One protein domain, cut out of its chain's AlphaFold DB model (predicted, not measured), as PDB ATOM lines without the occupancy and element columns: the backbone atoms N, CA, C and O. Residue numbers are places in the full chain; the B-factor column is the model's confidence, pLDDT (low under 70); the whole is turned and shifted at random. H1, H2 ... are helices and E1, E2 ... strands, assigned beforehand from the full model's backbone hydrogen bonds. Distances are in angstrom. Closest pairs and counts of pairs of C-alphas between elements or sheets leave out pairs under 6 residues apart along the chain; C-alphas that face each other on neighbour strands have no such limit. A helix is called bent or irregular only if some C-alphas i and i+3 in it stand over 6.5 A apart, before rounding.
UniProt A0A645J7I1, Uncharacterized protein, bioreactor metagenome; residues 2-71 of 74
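AT A GLANCE: This is residues 2 to 71 of the 74 residues of an uncharacterized protein of bioreactor metagenome (UniProt A0A645J7I1). A strongly twisted, curled wall of four strands, made of the hairpins E1-E2 and E3-E4 side by side, has a string of three short helices at one end. H2 grazes the sheet, and residues 2 to 7 of H1 stick out free. The printed part has 70 residues, with three named helices and then four named strands along the chain. The sheet is mixed, in the order E1, E2, E4, E3, and the class is mixed, helices and strands. The whole is only just compact, close to loose, with a radius of gyration of the C-alphas of 12.9 A, and is flat, spanning 37 by 29 by 15 A.

HOW THE PARTS SIT: H1, residues 2 to 10, is close to but not clearly touching H2, residues 12 to 16; their closest C-alphas, of Tyr 8 and Leu 14, are 6.1 A apart. H1 is not on the sheet. H2 only grazes the sheet with its residues 12 to 15; the closest C-alphas of H2 and E1, residues 25 to 32, are those of Leu 15 and Leu 26, 7.4 A apart. H3, residues 18 to 21, meets H2 only through their link and is only just not on the sheet, with 4 pairs of C-alphas within 10 A. In H1 every O i to N i+4 pair is within hydrogen-bond range; H2 has 0 of 1 such pairs but 1 of 2 O i to N i+3 pairs, and H3 is too short for an O i to N i+4 pair. E1 and E2, residues 38 to 45, form an antiparallel hairpin at 153 degrees, with N 29 and O 41 at 2.8 A. E2 and E4, residues 65 to 70, are parallel at 58 degrees, with N 66 and O 42 at 2.8 A. E4 and E3, residues 56 to 62, form an antiparallel hairpin at 155 degrees, with N 67 and O 59 at 2.7 A. The edge strands E1 and E3 are apart.

IN THESE COORDINATES: H1 begins at C-alpha 2 (22.516, -6.892, 35.876) and is 12.4 A long. H2 is 9.5 A long and only just irregular: C-alphas 12 and 15 are 6.8 A apart. H3 is 4.9 A long. E1 begins at C-alpha 25 (36.837, -2.511, 17.045) and is 22.0 A long; E2 is 21.4 A, E3 17.7 A and E4 16.5 A, ending at C-alpha 70 (31.777, -2.706, 5.381).

THE WHOLE: The two C-alphas farthest apart, of Ile 3 and Asp 53, are 39.6 A from each other. The printed part has no cut and no long link; the link from E2 to E3, 10 residues, is short, and the other links are tight. The mean pLDDT of the printed part is 73.9, and residues 2 to 22, 48 to 49 and 52 are under 70.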
ATOM      1  N   ILE A   2      23.428  -7.645  36.777       62.16
ATOM      2  CA  ILE A   2      22.516  -6.892  35.876       62.16
ATOM      3  C   ILE A   2      22.712  -5.367  35.949       62.16
ATOM      4  O   ILE A   2      22.649  -4.686  34.934       62.16
ATOM      5  N   ILE A   3      22.973  -4.823  37.141       63.25
ATOM      6  CA  ILE A   3      23.176  -3.376  37.339       63.25
ATOM      7  C   ILE A   3      24.439  -2.908  36.612       63.25
ATOM      8  O   ILE A   3      24.405  -1.923  35.887       63.25
ATOM      9  N   ILE A   4      25.520  -3.680  36.728       60.22
ATOM     10  CA  ILE A   4      26.781  -3.443  36.021       60.22
ATOM     11  C   ILE A   4      26.535  -3.442  34.503       60.22
ATOM     12  O   ILE A   4      26.882  -2.479  33.830       60.22
ATOM     13  N   TYR A   5      25.829  -4.450  33.978       60.19
ATOM     14  CA  TYR A   5      25.425  -4.512  32.568       60.19
ATOM     15  C   TYR A   5      24.590  -3.294  32.116       60.19
ATOM     16  O   TYR A   5      24.841  -2.733  31.051       60.19
ATOM     17  N   ARG A   6      23.640  -2.828  32.940       62.00
ATOM     18  CA  ARG A   6      22.823  -1.634  32.651       62.00
ATOM     19  C   ARG A   6      23.606  -0.322  32.728       62.00
ATOM     20  O   ARG A   6      23.274   0.609  32.004       62.00
ATOM     21  N   ILE A   7      24.629  -0.222  33.570       63.19
ATOM     22  CA  ILE A   7      25.513   0.953  33.610       63.19
ATOM     23  C   ILE A   7      26.392   0.983  32.353       63.19
ATOM     24  O   ILE A   7      26.569   2.044  31.764       63.19
ATOM     25  N   TYR A   8      26.856  -0.181  31.885       57.38
ATOM     26  CA  TYR A   8      27.635  -0.292  30.649       57.38
ATOM     27  C   TYR A   8      26.843   0.062  29.383       57.38
ATOM     28  O   TYR A   8      27.417   0.653  28.477       57.38
ATOM     29  N   ILE A   9      25.545  -0.263  29.305       55.81
ATOM     30  CA  ILE A   9      24.725   0.066  28.122       55.81
ATOM     31  C   ILE A   9      24.297   1.543  28.070       55.81
ATOM     32  O   ILE A   9      24.004   2.056  26.996       55.81
ATOM     33  N   ASN A  10      24.261   2.228  29.221       53.03
ATOM     34  CA  ASN A  10      23.818   3.625  29.343       53.03
ATOM     35  C   ASN A  10      24.974   4.631  29.505       53.03
ATOM     36  O   ASN A  10      24.727   5.824  29.661       53.03
ATOM     37  N   SER A  11      26.227   4.171  29.491       49.00
ATOM     38  CA  SER A  11      27.418   5.010  29.652       49.00
ATOM     39  C   SER A  11      28.339   4.890  28.436       49.00
ATOM     40  O   SER A  11      28.443   3.826  27.833       49.00
ATOM     41  N   ASN A  12      29.095   5.953  28.133       51.94
ATOM     42  CA  ASN A  12      30.198   5.948  27.155       51.94
ATOM     43  C   ASN A  12      31.312   4.918  27.482       51.94
ATOM     44  O   ASN A  12      32.237   4.728  26.695       51.94
ATOM     45  N   LEU A  13      31.234   4.226  28.626       54.03
ATOM     46  CA  LEU A  13      32.178   3.209  29.114       54.03
ATOM     47  C   LEU A  13      32.167   1.864  28.359       54.03
ATOM     48  O   LEU A  13      32.867   0.932  28.762       54.03
ATOM     49  N   LEU A  14      31.474   1.756  27.223       54.41
ATOM     50  CA  LEU A  14      31.694   0.667  26.256       54.41
ATOM     51  C   LEU A  14      33.149   0.594  25.748       54.41
ATOM     52  O   LEU A  14      33.551  -0.436  25.209       54.41
ATOM     53  N   LEU A  15      33.948   1.643  25.988       49.25
ATOM     54  CA  LEU A  15      35.379   1.721  25.687       49.25
ATOM     55  C   LEU A  15      36.238   0.622  26.357       49.25
ATOM     56  O   LEU A  15      37.356   0.382  25.909       49.25
ATOM     57  N   ILE A  16      35.754  -0.053  27.413       46.81
ATOM     58  CA  ILE A  16      36.533  -1.048  28.183       46.81
ATOM     59  C   ILE A  16      35.736  -2.349  28.377       46.81
ATOM     60  O   ILE A  16      35.756  -2.955  29.443       46.81
ATOM     61  N   ASN A  17      34.997  -2.817  27.366       60.25
ATOM     62  CA  ASN A  17      34.520  -4.201  27.399       60.25
ATOM     63  C   ASN A  17      35.529  -5.110  26.680       60.25
ATOM     64  O   ASN A  17      35.433  -5.246  25.457       60.25
ATOM     65  N   PRO A  18      36.470  -5.766  27.391       56.62
ATOM     66  CA  PRO A  18      37.446  -6.647  26.757       56.62
ATOM     67  C   PRO A  18      36.771  -7.728  25.906       56.62
ATOM     68  O   PRO A  18      37.275  -8.042  24.834       56.62
ATOM     69  N   ILE A  19      35.586  -8.220  26.298       63.84
ATOM     70  CA  ILE A  19      34.817  -9.227  25.542       63.84
ATOM     71  C   ILE A  19      34.404  -8.697  24.164       63.84
ATOM     72  O   ILE A  19      34.442  -9.435  23.179       63.84
ATOM     73  N   LEU A  20      34.021  -7.422  24.085       65.25
ATOM     74  CA  LEU A  20      33.644  -6.797  22.824       65.25
ATOM     75  C   LEU A  20      34.892  -6.464  21.995       65.25
ATOM     76  O   LEU A  20      34.926  -6.808  20.815       65.25
ATOM     77  N   SER A  21      35.939  -5.924  22.629       64.12
ATOM     78  CA  SER A  21      37.223  -5.610  21.983       64.12
ATOM     79  C   SER A  21      37.969  -6.836  21.438       64.12
ATOM     80  O   SER A  21      38.818  -6.693  20.562       64.12
ATOM     81  N   PHE A  22      37.646  -8.054  21.896       68.62
ATOM     82  CA  PHE A  22      38.176  -9.291  21.306       68.62
ATOM     83  C   PHE A  22      37.660  -9.559  19.886       68.62
ATOM     84  O   PHE A  22      38.356 -10.198  19.098       68.62
ATOM     85  N   ARG A  23      36.433  -9.133  19.559       73.25
ATOM     86  CA  ARG A  23      35.789  -9.435  18.262       73.25
ATOM     87  C   ARG A  23      35.452  -8.210  17.429       73.25
ATOM     88  O   ARG A  23      35.183  -8.361  16.240       73.25
ATOM     89  N   TYR A  24      35.417  -7.042  18.048       79.44
ATOM     90  CA  TYR A  24      34.998  -5.806  17.423       79.44
ATOM     91  C   TYR A  24      35.975  -4.692  17.766       79.44
ATOM     92  O   TYR A  24      36.578  -4.673  18.835       79.44
ATOM     93  N   SER A  25      36.100  -3.747  16.853       79.38
ATOM     94  CA  SER A  25      36.837  -2.511  17.045       79.38
ATOM     95  C   SER A  25      35.863  -1.355  17.187       79.38
ATOM     96  O   SER A  25      34.802  -1.335  16.555       79.38
ATOM     97  N   LEU A  26      36.227  -0.424  18.060       80.75
ATOM     98  CA  LEU A  26      35.448   0.759  18.373       80.75
ATOM     99  C   LEU A  26      36.162   1.974  17.786       80.75
ATOM    100  O   LEU A  26      37.360   2.137  18.008       80.75
ATOM    101  N   PHE A  27      35.432   2.816  17.065       80.56
ATOM    102  CA  PHE A  27      35.953   4.072  16.534       80.56
ATOM    103  C   PHE A  27      35.017   5.211  16.918       80.56
ATOM    104  O   PHE A  27      33.796   5.058  16.874       80.56
ATOM    105  N   GLU A  28      35.585   6.348  17.293       83.69
ATOM    106  CA  GLU A  28      34.830   7.587  17.430       83.69
ATOM    107  C   GLU A  28      34.716   8.245  16.055       83.69
ATOM    108  O   GLU A  28      35.692   8.320  15.307       83.69
ATOM    109  N   ILE A  29      33.506   8.666  15.702       84.25
ATOM    110  CA  ILE A  29      33.214   9.360  14.455       84.25
ATOM    111  C   ILE A  29      32.498  10.668  14.748       84.25
ATOM    112  O   ILE A  29      31.668  10.769  15.656       84.25
ATOM    113  N   GLU A  30      32.752  11.648  13.899       86.31
ATOM    114  CA  GLU A  30      31.940  12.848  13.809       86.31
ATOM    115  C   GLU A  30      31.062  12.749  12.569       86.31
ATOM    116  O   GLU A  30      31.533  12.452  11.468       86.31
ATOM    117  N   TYR A  31      29.764  12.979  12.738       82.69
ATOM    118  CA  TYR A  31      28.812  12.968  11.638       82.69
ATOM    119  C   TYR A  31      27.892  14.179  11.711       82.69
ATOM    120  O   TYR A  31      27.568  14.701  12.780       82.69
ATOM    121  N   LYS A  32      27.455  14.638  10.540       84.44
ATOM    122  CA  LYS A  32      26.444  15.686  10.426       84.44
ATOM    123  C   LYS A  32      25.091  15.032  10.207       84.44
ATOM    124  O   LYS A  32      24.932  14.188   9.328       84.44
ATOM    125  N   THR A  33      24.118  15.413  11.024       78.62
ATOM    126  CA  THR A  33      22.723  15.012  10.801       78.62
ATOM    127  C   THR A  33      22.100  15.849   9.682       78.62
ATOM    128  O   THR A  33      22.648  16.881   9.303       78.62
ATOM    129  N   GLN A  34      20.925  15.446   9.184       79.12
ATOM    130  CA  GLN A  34      20.162  16.222   8.189       79.12
ATOM    131  C   GLN A  34      19.907  17.675   8.631       79.12
ATOM    132  O   GLN A  34      19.855  18.571   7.800       79.12
ATOM    133  N   ASN A  35      19.861  17.927   9.943       81.94
ATOM    134  CA  ASN A  35      19.701  19.265  10.517       81.94
ATOM    135  C   ASN A  35      21.027  20.042  10.624       81.94
ATOM    136  O   ASN A  35      21.110  21.012  11.372       81.94
ATOM    137  N   ASN A  36      22.085  19.590   9.944       80.06
ATOM    138  CA  ASN A  36      23.418  20.195   9.917       80.06
ATOM    139  C   ASN A  36      24.094  20.337  11.297       80.06
ATOM    140  O   ASN A  36      25.082  21.053  11.444       80.06
ATOM    141  N   THR A  37      23.589  19.635  12.318       82.19
ATOM    142  CA  THR A  37      24.227  19.576  13.636       82.19
ATOM    143  C   THR A  37      25.324  18.520  13.614       82.19
ATOM    144  O   THR A  37      25.065  17.359  13.277       82.19
ATOM    145  N   ALA A  38      26.547  18.942  13.944       81.69
ATOM    146  CA  ALA A  38      27.674  18.047  14.152       81.69
ATOM    147  C   ALA A  38      27.444  17.262  15.446       81.69
ATOM    148  O   ALA A  38      27.200  17.840  16.508       81.69
ATOM    149  N   LYS A  39      27.478  15.939  15.342       83.38
ATOM    150  CA  LYS A  39      27.345  15.028  16.471       83.38
ATOM    151  C   LYS A  39      28.529  14.078  16.470       83.38
ATOM    152  O   LYS A  39      28.912  13.565  15.423       83.38
ATOM    153  N   SER A  40      29.064  13.816  17.654       84.06
ATOM    154  CA  SER A  40      29.969  12.698  17.869       84.06
ATOM    155  C   SER A  40      29.174  11.429  18.166       84.06
ATOM    156  O   SER A  40      28.105  11.458  18.795       84.06
ATOM    157  N   GLY A  41      29.686  10.307  17.687       84.38
ATOM    158  CA  GLY A  41      29.148   8.987  17.954       84.38
ATOM    159  C   GLY A  41      30.243   7.936  17.926       84.38
ATOM    160  O   GLY A  41      31.325   8.151  17.396       84.38
ATOM    161  N   LEU A  42      29.941   6.781  18.494       84.94
ATOM    162  CA  LEU A  42      30.798   5.609  18.457       84.94
ATOM    163  C   LEU A  42      30.272   4.643  17.399       84.94
ATOM    164  O   LEU A  42      29.061   4.413  17.312       84.94
ATOM    165  N   ILE A  43      31.181   4.057  16.626       85.56
ATOM    166  CA  ILE A  43      30.894   2.919  15.756       85.56
ATOM    167  C   ILE A  43      31.586   1.660  16.269       85.56
ATOM    168  O   ILE A  43      32.758   1.683  16.636       85.56
ATOM    169  N   ILE A  44      30.855   0.550  16.260       85.81
ATOM    170  CA  ILE A  44      31.360  -0.802  16.490       85.81
ATOM    171  C   ILE A  44      31.422  -1.500  15.136       85.81
ATOM    172  O   ILE A  44      30.400  -1.637  14.467       85.81
ATOM    173  N   ILE A  45      32.591  -1.996  14.750       85.62
ATOM    174  CA  ILE A  45      32.787  -2.757  13.512       85.62
ATOM    175  C   ILE A  45      33.538  -4.050  13.816       85.62
ATOM    176  O   ILE A  45      34.407  -4.094  14.678       85.62
ATOM    177  N   LYS A  46      33.204  -5.144  13.129       81.88
ATOM    178  CA  LYS A  46      33.891  -6.435  13.326       81.88
ATOM    179  C   LYS A  46      35.324  -6.436  12.770       81.88
ATOM    180  O   LYS A  46      36.165  -7.211  13.206       81.88
ATOM    181  N   ASN A  47      35.602  -5.577  11.793       72.38
ATOM    182  CA  ASN A  47      36.917  -5.462  11.180       72.38
ATOM    183  C   ASN A  47      37.845  -4.615  12.048       72.38
ATOM    184  O   ASN A  47      37.491  -3.512  12.451       72.38
ATOM    185  N   LYS A  48      39.062  -5.119  12.260       65.62
ATOM    186  CA  LYS A  48      40.086  -4.457  13.076       65.62
ATOM    187  C   LYS A  48      40.617  -3.154  12.466       65.62
ATOM    188  O   LYS A  48      41.179  -2.326  13.172       65.62
ATOM    189  N   TYR A  49      40.421  -2.982  11.163       65.94
ATOM    190  CA  TYR A  49      40.935  -1.859  10.395       65.94
ATOM    191  C   TYR A  49      39.826  -1.283   9.521       65.94
ATOM    192  O   TYR A  49      39.126  -2.021   8.817       65.94
ATOM    193  N   LEU A  50      39.681   0.037   9.587       70.00
ATOM    194  CA  LEU A  50      38.905   0.829   8.649       70.00
ATOM    195  C   LEU A  50      39.917   1.602   7.804       70.00
ATOM    196  O   LEU A  50      40.654   2.425   8.335       70.00
ATOM    197  N   GLU A  51      40.014   1.268   6.521       73.19
ATOM    198  CA  GLU A  51      40.874   1.996   5.587       73.19
ATOM    199  C   GLU A  51      40.222   3.341   5.256       73.19
ATOM    200  O   GLU A  51      38.987   3.429   5.183       73.19
ATOM    201  N   GLU A  52      41.049   4.361   5.021       65.81
ATOM    202  CA  GLU A  52      40.611   5.623   4.422       65.81
ATOM    203  C   GLU A  52      39.840   5.315   3.117       65.81
ATOM    204  O   GLU A  52      40.143   4.349   2.417       65.81
ATOM    205  N   ASP A  53      38.751   6.045   2.862       72.38
ATOM    206  CA  ASP A  53      37.799   5.827   1.751       72.38
ATOM    207  C   ASP A  53      36.906   4.567   1.803       72.38
ATOM    208  O   ASP A  53      36.169   4.263   0.855       72.38
ATOM    209  N   THR A  54      36.864   3.841   2.926       76.31
ATOM    210  CA  THR A  54      35.924   2.717   3.067       76.31
ATOM    211  C   THR A  54      34.475   3.187   3.234       76.31
ATOM    212  O   THR A  54      34.107   3.815   4.226       76.31
ATOM    213  N   VAL A  55      33.592   2.756   2.326       80.81
ATOM    214  CA  VAL A  55      32.142   2.946   2.484       80.81
ATOM    215  C   VAL A  55      31.576   1.928   3.478       80.81
ATOM    216  O   VAL A  55      31.555   0.717   3.228       80.81
ATOM    217  N   ILE A  56      31.054   2.434   4.592       83.38
ATOM    218  CA  ILE A  56      30.379   1.644   5.626       83.38
ATOM    219  C   ILE A  56      28.885   1.965   5.686       83.38
ATOM    220  O   ILE A  56      28.460   3.099   5.475       83.38
ATOM    221  N   LYS A  57      28.074   0.949   5.983       86.62
ATOM    222  CA  LYS A  57      26.681   1.126   6.405       86.62
ATOM    223  C   LYS A  57      26.637   1.183   7.924       86.62
ATOM    224  O   LYS A  57      27.232   0.326   8.571       86.62
ATOM    225  N   ILE A  58      25.932   2.169   8.462       85.69
ATOM    226  CA  ILE A  58      25.840   2.437   9.896       85.69
ATOM    227  C   ILE A  58      24.403   2.158  10.352       85.69
ATOM    228  O   ILE A  58      23.456   2.613   9.713       85.69
ATOM    229  N   TYR A  59      24.251   1.414  11.446       85.88
ATOM    230  CA  TYR A  59      22.972   1.077  12.071       85.88
ATOM    231  C   TYR A  59      22.964   1.591  13.508       85.88
ATOM    232  O   TYR A  59      23.851   1.241  14.278       85.88
ATOM    233  N   GLU A  60      21.988   2.407  13.891       83.25
ATOM    234  CA  GLU A  60      21.849   2.858  15.278       83.25
ATOM    235  C   GLU A  60      21.465   1.675  16.181       83.25
ATOM    236  O   GLU A  60      20.525   0.938  15.889       83.25
ATOM    237  N   ILE A  61      22.223   1.469  17.259       83.00
ATOM    238  CA  ILE A  61      22.009   0.365  18.214       83.00
ATOM    239  C   ILE A  61      21.932   0.846  19.667       83.00
ATOM    240  O   ILE A  61      21.715   0.040  20.571       83.00
ATOM    241  N   GLY A  62      22.113   2.145  19.914       74.69
ATOM    242  CA  GLY A  62      22.040   2.732  21.246       74.69
ATOM    243  C   GLY A  62      22.383   4.219  21.257       74.69
ATOM    244  O   GLY A  62      22.648   4.825  20.220       74.69
ATOM    245  N   PHE A  63      22.408   4.812  22.451       75.75
ATOM    246  CA  PHE A  63      22.674   6.239  22.621       75.75
ATOM    247  C   PHE A  63      24.062   6.615  22.086       75.75
ATOM    248  O   PHE A  63      25.079   6.252  22.674       75.75
ATOM    249  N   LYS A  64      24.087   7.340  20.959       80.75
ATOM    250  CA  LYS A  64      25.308   7.700  20.213       80.75
ATOM    251  C   LYS A  64      26.140   6.491  19.756       80.75
ATOM    252  O   LYS A  64      27.293   6.675  19.373       80.75
ATOM    253  N   LEU A  65      25.576   5.282  19.765       83.75
ATOM    254  CA  LEU A  65      26.266   4.043  19.426       83.75
ATOM    255  C   LEU A  65      25.686   3.441  18.155       83.75
ATOM    256  O   LEU A  65      24.476   3.225  18.041       83.75
ATOM    257  N   HIS A  66      26.573   3.095  17.233       86.56
ATOM    258  CA  HIS A  66      26.183   2.542  15.955       86.56
ATOM    259  C   HIS A  66      26.991   1.296  15.609       86.56
ATOM    260  O   HIS A  66      28.164   1.177  15.942       86.56
ATOM    261  N   TYR A  67      26.370   0.357  14.909       86.25
ATOM    262  CA  TYR A  67      27.036  -0.795  14.328       86.25
ATOM    263  C   TYR A  67      27.385  -0.504  12.870       86.25
ATOM    264  O   TYR A  67      26.513  -0.144  12.080       86.25
ATOM    265  N   ALA A  68      28.655  -0.655  12.512       87.88
ATOM    266  CA  ALA A  68      29.157  -0.415  11.171       87.88
ATOM    267  C   ALA A  68      29.459  -1.733  10.444       87.88
ATOM    268  O   ALA A  68      30.098  -2.641  10.981       87.88
ATOM    269  N   VAL A  69      29.026  -1.816   9.186       87.25
ATOM    270  CA  VAL A  69      29.261  -2.953   8.287       87.25
ATOM    271  C   VAL A  69      29.933  -2.448   7.013       87.25
ATOM    272  O   VAL A  69      29.403  -1.554   6.349       87.25
ATOM    273  N   LYS A  70      31.090  -3.023   6.647       83.50
ATOM    274  CA  LYS A  70      31.777  -2.706   5.381       83.50
ATOM    275  C   LYS A  70      30.868  -3.093   4.215       83.50
ATOM    276  O   LYS A  70      30.371  -4.218   4.154       83.50
ATOM    277  N   LYS A  71      30.626  -2.159   3.294       78.25
ATOM    278  CA  LYS A  71      29.871  -2.446   2.074       78.25
ATOM    279  C   LYS A  71      30.827  -3.097   1.076       78.25
ATOM    280  O   LYS A  71      31.573  -2.401   0.396       78.25
TER     281      LYS A  71